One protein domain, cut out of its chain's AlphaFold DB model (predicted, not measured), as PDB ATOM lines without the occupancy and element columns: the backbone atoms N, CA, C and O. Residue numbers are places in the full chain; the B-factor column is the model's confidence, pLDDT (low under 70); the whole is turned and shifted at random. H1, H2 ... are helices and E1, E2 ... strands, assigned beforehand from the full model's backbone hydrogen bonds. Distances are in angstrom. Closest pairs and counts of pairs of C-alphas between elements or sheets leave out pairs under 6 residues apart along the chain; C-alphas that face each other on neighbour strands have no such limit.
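AT A GLANCE: This is residues 14 to 67 of the 67 residues of the protein "DUF4159 domain-containing protein" of Flavobacterium sp. (UniProt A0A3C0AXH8). One long helix, H3, runs along much of the length of an elongated, loose model; a two-strand hairpin, E1 and E2, lies opposite its later part without touching it, and the short helix H1 packs on residues 49 to 57 of H3. The short helix H2 sits at the far end from the hairpin. The printed part has 54 residues, with two strands and then three helices in the order E1 E2 H1 H2 H3, an antiparallel sheet E1 - E2, and a mixed class. The radius of gyration of the C-alphas is 12.9 A and the spans are 41 by 22 by 14 A.

HOW THE PARTS SIT: Begin at E1, residues 14 to 19, which forms a hairpin with E2, residues 22 to 29, antiparallel at 158 degrees. Look for N 15 and O 27, 2.8 A apart, and N 22 and O 19, 2.9 A apart, both within hydrogen-bond range. E2 bends by 51 degrees at residue 25. Next, H1, residues 33 to 36, touches residues 49 to 57 of H3, residues 47 to 66; the closest C-alphas are those of Gly 36 and Arg 50, 4.2 A apart. H1 and H2, residues 40 to 43, only just touch, with 3 pairs of C-alphas within 8 A, and only at the corner; the closest C-alphas are those of Asp 35 and Asn 43, 6.4 A apart. H2 and H3 are apart, but only just, at 8.1 A. E2 and H3 are near each other, while E1 and H3 are apart. In H3 every O i to N i+4 pair is within hydrogen-bond range; H1 and H2 are too short for such a pair, and their single O i to N i+3 pair is within range in H1 but not in H2.

IN THESE COORDINATES: Find C-alpha 14 at (4.548, 41.537, -49.759); from there E1 runs 16.6 A to Val 19, and E2 runs 20.2 A from Arg 22 to Phe 29. H1 covers 5.6 A and H2 6.3 A. H3 runs 27.8 A from C-alpha 47 at (-3.783, 60.493, -40.874) to C-alpha 66 at (12.153, 39.673, -31.756).

THE WHOLE: The C-alphas farthest apart, those of Glu 20 and Glu 41, are 40.9 A apart. The printed part has no cut, its four links are tight, and no printed residue is under 70 in pLDDT.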
ATOM      1  N   ALA A  14       3.201  41.636 -50.288       95.44
ATOM      2  CA  ALA A  14       4.548  41.537 -49.759       95.44
ATOM      3  C   ALA A  14       5.137  40.180 -50.136       95.44
ATOM      4  O   ALA A  14       4.462  39.154 -50.037       95.44
ATOM      5  N   PHE A  15       6.392  40.203 -50.556       96.69
ATOM      6  CA  PHE A  15       7.185  39.041 -50.916       96.69
ATOM      7  C   PHE A  15       8.414  38.999 -50.014       96.69
ATOM      8  O   PHE A  15       9.002  40.036 -49.713       96.69
ATOM      9  N   GLY A  16       8.788  37.802 -49.570       96.88
ATOM     10  CA  GLY A  16       9.911  37.604 -48.662       96.88
ATOM     11  C   GLY A  16      10.938  36.643 -49.238       96.88
ATOM     12  O   GLY A  16      10.560  35.608 -49.787       96.88
ATOM     13  N   ILE A  17      12.224  36.956 -49.077       98.06
ATOM     14  CA  ILE A  17      13.306  35.977 -49.244       98.06
ATOM     15  C   ILE A  17      13.728  35.501 -47.862       98.06
ATOM     16  O   ILE A  17      14.036  36.315 -46.987       98.06
ATOM     17  N   PHE A  18      13.764  34.181 -47.693       96.81
ATOM     18  CA  PHE A  18      14.180  33.530 -46.460       96.81
ATOM     19  C   PHE A  18      15.505  32.795 -46.666       96.81
ATOM     20  O   PHE A  18      15.659  32.050 -47.632       96.81
ATOM     21  N   VAL A  19      16.440  32.985 -45.737       97.62
ATOM     22  CA  VAL A  19      17.697  32.231 -45.637       97.62
ATOM     23  C   VAL A  19      17.712  31.591 -44.261       97.62
ATOM     24  O   VAL A  19      17.525  32.290 -43.270       97.62
ATOM     25  N   GLU A  20      17.859  30.267 -44.197       96.38
ATOM     26  CA  GLU A  20      17.854  29.519 -42.927       96.38
ATOM     27  C   GLU A  20      16.637  29.853 -42.043       96.38
ATOM     28  O   GLU A  20      16.739  30.054 -40.838       96.38
ATOM     29  N   ASN A  21      15.456  29.942 -42.669       93.94
ATOM     30  CA  ASN A  21      14.185  30.282 -42.020       93.94
ATOM     31  C   ASN A  21      14.097  31.713 -41.441       93.94
ATOM     32  O   ASN A  21      13.109  32.052 -40.792       93.94
ATOM     33  N   ARG A  22      15.077  32.580 -41.724       94.62
ATOM     34  CA  ARG A  22      15.068  34.007 -41.381       94.62
ATOM     35  C   ARG A  22      14.709  34.851 -42.600       94.62
ATOM     36  O   ARG A  22      15.315  34.695 -43.658       94.62
ATOM     37  N   LEU A  23      13.752  35.771 -42.460       96.12
ATOM     38  CA  LEU A  23      13.455  36.767 -43.497       96.12
ATOM     39  C   LEU A  23      14.647  37.728 -43.633       96.12
ATOM     40  O   LEU A  23      14.992  38.421 -42.677       96.12
ATOM     41  N   VAL A  24      15.263  37.780 -44.815       96.38
ATOM     42  CA  VAL A  24      16.420  38.654 -45.103       96.38
ATOM     43  C   VAL A  24      16.103  39.774 -46.092       96.38
ATOM     44  O   VAL A  24      16.813  40.773 -46.134       96.38
ATOM     45  N   LEU A  25      15.025  39.634 -46.867       96.81
ATOM     46  CA  LEU A  25      14.518  40.666 -47.766       96.81
ATOM     47  C   LEU A  25      12.996  40.684 -47.686       96.81
ATOM     48  O   LEU A  25      12.369  39.643 -47.874       96.81
ATOM     49  N   LEU A  26      12.419  41.865 -47.479       96.69
ATOM     50  CA  LEU A  26      10.993  42.118 -47.646       96.69
ATOM     51  C   LEU A  26      10.804  43.073 -48.826       96.69
ATOM     52  O   LEU A  26      11.210  44.228 -48.761       96.69
ATOM     53  N   TYR A  27      10.180  42.588 -49.895       95.81
ATOM     54  CA  TYR A  27       9.772  43.402 -51.033       95.81
ATOM     55  C   TYR A  27       8.275  43.698 -50.946       95.81
ATOM     56  O   TYR A  27       7.448  42.784 -50.960       95.81
ATOM     57  N   THR A  28       7.920  44.974 -50.848       94.38
ATOM     58  CA  THR A  28       6.526  45.431 -50.821       94.38
ATOM     59  C   THR A  28       6.131  45.937 -52.200       94.38
ATOM     60  O   THR A  28       6.744  46.866 -52.715       94.38
ATOM     61  N   PHE A  29       5.112  45.324 -52.791       93.81
ATOM     62  CA  PHE A  29       4.628  45.620 -54.134       93.81
ATOM     63  C   PHE A  29       3.283  46.339 -54.045       93.81
ATOM     64  O   PHE A  29       2.388  45.845 -53.353       93.81
ATOM     65  N   GLU A  30       3.141  47.477 -54.732       92.25
ATOM     66  CA  GLU A  30       1.891  48.265 -54.793       92.25
ATOM     67  C   GLU A  30       1.367  48.669 -53.402       92.25
ATOM     68  O   GLU A  30       0.171  48.565 -53.118       92.25
ATOM     69  N   CYS A  31       2.278  49.017 -52.488       92.06
ATOM     70  CA  CYS A  31       1.950  49.367 -51.101       92.06
ATOM     71  C   CYS A  31       2.319  50.809 -50.744       92.06
ATOM     72  O   CYS A  31       1.551  51.449 -50.033       92.06
ATOM     73  N   ASP A  32       3.516  51.245 -51.153       91.94
ATOM     74  CA  ASP A  32       4.078  52.586 -50.919       91.94
ATOM     75  C   ASP A  32       4.119  52.978 -49.451       91.94
ATOM     76  O   ASP A  32       3.751  54.067 -49.033       91.94
ATOM     77  N   LEU A  33       4.596  52.040 -48.628       94.44
ATOM     78  CA  LEU A  33       4.739  52.265 -47.191       94.44
ATOM     79  C   LEU A  33       5.580  53.508 -46.873       94.44
ATOM     80  O   LEU A  33       5.300  54.166 -45.875       94.44
ATOM     81  N   GLY A  34       6.576  53.808 -47.717       93.88
ATOM     82  CA  GLY A  34       7.438  54.979 -47.586       93.88
ATOM     83  C   GLY A  34       6.649  56.284 -47.541       93.88
ATOM     84  O   GLY A  34       6.909  57.099 -46.664       93.88
ATOM     85  N   ASP A  35       5.608  56.428 -48.362       93.44
ATOM     86  CA  ASP A  35       4.812  57.658 -48.435       93.44
ATOM     87  C   ASP A  35       4.159  58.012 -47.095       93.44
ATOM     88  O   ASP A  35       4.070  59.181 -46.718       93.44
ATOM     89  N   GLY A  36       3.767  56.987 -46.334       93.88
ATOM     90  CA  GLY A  36       3.191  57.152 -45.005       93.88
ATOM     91  C   GLY A  36       4.220  57.251 -43.874       93.88
ATOM     92  O   GLY A  36       3.820  57.489 -42.731       93.88
ATOM     93  N   TRP A  37       5.510  57.041 -44.154       95.38
ATOM     94  CA  TRP A  37       6.620  57.196 -43.206       95.38
ATOM     95  C   TRP A  37       7.279  58.575 -43.274       95.38
ATOM     96  O   TRP A  37       7.859  58.999 -42.277       95.38
ATOM     97  N   GLU A  38       7.160  59.258 -44.410       95.12
ATOM     98  CA  GLU A  38       7.626  60.632 -44.595       95.12
ATOM     99  C   GLU A  38       6.819  61.646 -43.758       95.12
ATOM    100  O   GLU A  38       5.751  61.352 -43.184       95.12
ATOM    101  N   ASP A  39       7.338  62.872 -43.705       95.50
ATOM    102  CA  ASP A  39       6.640  64.025 -43.140       95.50
ATOM    103  C   ASP A  39       5.269  64.222 -43.815       95.50
ATOM    104  O   ASP A  39       5.080  63.963 -45.008       95.50
ATOM    105  N   ALA A  40       4.269  64.641 -43.033       93.12
ATOM    106  CA  ALA A  40       2.865  64.621 -43.460       93.12
ATOM    107  C   ALA A  40       2.612  65.493 -44.698       93.12
ATOM    108  O   ALA A  40       1.779  65.158 -45.536       93.12
ATOM    109  N   GLU A  41       3.342  66.596 -44.804       94.81
ATOM    110  CA  GLU A  41       3.277  67.584 -45.873       94.81
ATOM    111  C   GLU A  41       3.830  67.101 -47.221       94.81
ATOM    112  O   GLU A  41       3.523  67.725 -48.239       94.81
ATOM    113  N   VAL A  42       4.611  66.012 -47.257       94.94
ATOM    114  CA  VAL A  42       5.218  65.497 -48.499       94.94
ATOM    115  C   VAL A  42       4.141  64.922 -49.418       94.94
ATOM    116  O   VAL A  42       4.035  65.328 -50.573       94.94
ATOM    117  N   ASN A  43       3.301  64.032 -48.882       91.81
ATOM    118  CA  ASN A  43       2.244  63.351 -49.641       91.81
ATOM    119  C   ASN A  43       0.830  63.827 -49.280       91.81
ATOM    120  O   ASN A  43      -0.100  63.640 -50.057       91.81
ATOM    121  N   ASN A  44       0.659  64.499 -48.133       92.31
ATOM    122  CA  ASN A  44      -0.633  64.978 -47.629       92.31
ATOM    123  C   ASN A  44      -1.690  63.863 -47.474       92.31
ATOM    124  O   ASN A  44      -2.895  64.120 -47.548       92.31
ATOM    125  N   ASP A  45      -1.242  62.630 -47.217       90.88
ATOM    126  CA  ASP A  45      -2.119  61.486 -46.984       90.88
ATOM    127  C   ASP A  45      -2.951  61.656 -45.700       90.88
ATOM    128  O   ASP A  45      -2.449  62.163 -44.685       90.88
ATOM    129  N   PRO A  46      -4.204  61.156 -45.671       94.88
ATOM    130  CA  PRO A  46      -5.010  61.150 -44.458       94.88
ATOM    131  C   PRO A  46      -4.287  60.462 -43.294       94.88
ATOM    132  O   PRO A  46      -3.656  59.413 -43.458       94.88
ATOM    133  N   LEU A  47      -4.444  61.006 -42.082       95.25
ATOM    134  CA  LEU A  47      -3.783  60.493 -40.874       95.25
ATOM    135  C   LEU A  47      -3.991  58.982 -40.675       95.25
ATOM    136  O   LEU A  47      -3.062  58.271 -40.301       95.25
ATOM    137  N   GLU A  48      -5.194  58.480 -40.947       95.81
ATOM    138  CA  GLU A  48      -5.527  57.057 -40.822       95.81
ATOM    139  C   GLU A  48      -4.752  56.152 -41.796       95.81
ATOM    140  O   GLU A  48      -4.463  54.997 -41.472       95.81
ATOM    141  N   ILE A  49      -4.394  56.661 -42.976       94.00
ATOM    142  CA  ILE A  49      -3.593  55.945 -43.970       94.00
ATOM    143  C   ILE A  49      -2.128  55.945 -43.524       94.00
ATOM    144  O   ILE A  49      -1.522  54.875 -43.424       94.00
ATOM    145  N   ARG A  50      -1.605  57.103 -43.097       95.31
ATOM    146  CA  ARG A  50      -0.252  57.221 -42.519       95.31
ATOM    147  C   ARG A  50      -0.059  56.310 -41.307       95.31
ATOM    148  O   ARG A  50       0.928  55.585 -41.210       95.31
ATOM    149  N   GLN A  51      -1.042  56.245 -40.407       96.81
ATOM    150  CA  GLN A  51      -1.002  55.349 -39.248       96.81
ATOM    151  C   GLN A  51      -0.892  53.870 -39.640       96.81
ATOM    152  O   GLN A  51      -0.196  53.108 -38.964       96.81
ATOM    153  N   LYS A  52      -1.539  53.443 -40.732       96.62
ATOM    154  CA  LYS A  52      -1.401  52.071 -41.245       96.62
ATOM    155  C   LYS A  52       0.020  51.808 -41.752       96.62
ATOM    156  O   LYS A  52       0.556  50.737 -41.460       96.62
ATOM    157  N   ALA A  53       0.631  52.767 -42.452       96.56
ATOM    158  CA  ALA A  53       2.019  52.673 -42.910       96.56
ATOM    159  C   ALA A  53       2.986  52.555 -41.727       96.56
ATOM    160  O   ALA A  53       3.752  51.594 -41.640       96.56
ATOM    161  N   LEU A  54       2.900  53.486 -40.773       97.06
ATOM    162  CA  LEU A  54       3.755  53.532 -39.583       97.06
ATOM    163  C   LEU A  54       3.632  52.254 -38.748       97.06
ATOM    164  O   LEU A  54       4.637  51.673 -38.346       97.06
ATOM    165  N   LYS A  55       2.404  51.755 -38.549       97.69
ATOM    166  CA  LYS A  55       2.171  50.484 -37.852       97.69
ATOM    167  C   LYS A  55       2.811  49.304 -38.584       97.69
ATOM    168  O   LYS A  55       3.374  48.426 -37.935       97.69
ATOM    169  N   MET A  56       2.747  49.269 -39.916       97.19
ATOM    170  CA  MET A  56       3.424  48.230 -40.695       97.19
ATOM    171  C   MET A  56       4.949  48.325 -40.548       97.19
ATOM    172  O   MET A  56       5.590  47.299 -40.335       97.19
ATOM    173  N   GLY A  57       5.518  49.534 -40.578       96.62
ATOM    174  CA  GLY A  57       6.941  49.768 -40.309       96.62
ATOM    175  C   GLY A  57       7.360  49.262 -38.924       96.62
ATOM    176  O   GLY A  57       8.303  48.480 -38.805       96.62
ATOM    177  N   ALA A  58       6.594  49.603 -37.885       97.75
ATOM    178  CA  ALA A  58       6.824  49.115 -36.525       97.75
ATOM    179  C   ALA A  58       6.747  47.581 -36.429       97.75
ATOM    180  O   ALA A  58       7.572  46.965 -35.758       97.75
ATOM    181  N   ASN A  59       5.804  46.948 -37.134       96.56
ATOM    182  CA  ASN A  59       5.701  45.489 -37.186       96.56
ATOM    183  C   ASN A  59       6.921  44.839 -37.857       96.56
ATOM    184  O   ASN A  59       7.374  43.797 -37.388       96.56
ATOM    185  N   ILE A  60       7.454  45.440 -38.929       96.00
ATOM    186  CA  ILE A  60       8.662  44.954 -39.618       96.00
ATOM    187  C   ILE A  60       9.858  45.009 -38.667       96.00
ATOM    188  O   ILE A  60      10.555  44.008 -38.506       96.00
ATOM    189  N   LEU A  61      10.060  46.141 -37.988       96.31
ATOM    190  CA  LEU A  61      11.132  46.284 -37.001       96.31
ATOM    191  C   LEU A  61      10.964  45.285 -35.852       96.31
ATOM    192  O   LEU A  61      11.905  44.573 -35.512       96.31
ATOM    193  N   ASN A  62       9.754  45.171 -35.299       97.06
ATOM    194  CA  ASN A  62       9.450  44.206 -34.246       97.06
ATOM    195  C   ASN A  62       9.760  42.766 -34.678       97.06
ATOM    196  O   ASN A  62      10.302  42.001 -33.889       97.06
ATOM    197  N   TYR A  63       9.445  42.398 -35.922       94.50
ATOM    198  CA  TYR A  63       9.781  41.080 -36.448       94.50
ATOM    199  C   TYR A  63      11.299  40.862 -36.491       94.50
ATOM    200  O   TYR A  63      11.759  39.849 -35.984       94.50
ATOM    201  N   ILE A  64      12.064  41.824 -37.023       93.75
ATOM    202  CA  ILE A  64      13.528  41.721 -37.184       93.75
ATOM    203  C   ILE A  64      14.264  41.598 -35.842       93.75
ATOM    204  O   ILE A  64      15.307  40.945 -35.781       93.75
ATOM    205  N   PHE A  65      13.762  42.248 -34.789       95.25
ATOM    206  CA  PHE A  65      14.427  42.268 -33.484       95.25
ATOM    207  C   PHE A  65      13.959  41.171 -32.520       95.25
ATOM    208  O   PHE A  65      14.702  40.852 -31.596       95.25
ATOM    209  N   ASN A  66      12.764  40.602 -32.717       94.25
ATOM    210  CA  ASN A  66      12.153  39.673 -31.756       94.25
ATOM    211  C   ASN A  66      11.849  38.270 -32.316       94.25
ATOM    212  O   ASN A  66      11.327  37.443 -31.571       94.25
ATOM    213  N   ASN A  67      12.141  37.992 -33.593       75.94
ATOM    214  CA  ASN A  67      12.053  36.656 -34.205       75.94
ATOM    215  C   ASN A  67      13.377  36.288 -34.879       75.94
ATOM    216  O   ASN A  67      13.671  35.076 -34.927       75.94
TER     217      ASN A  67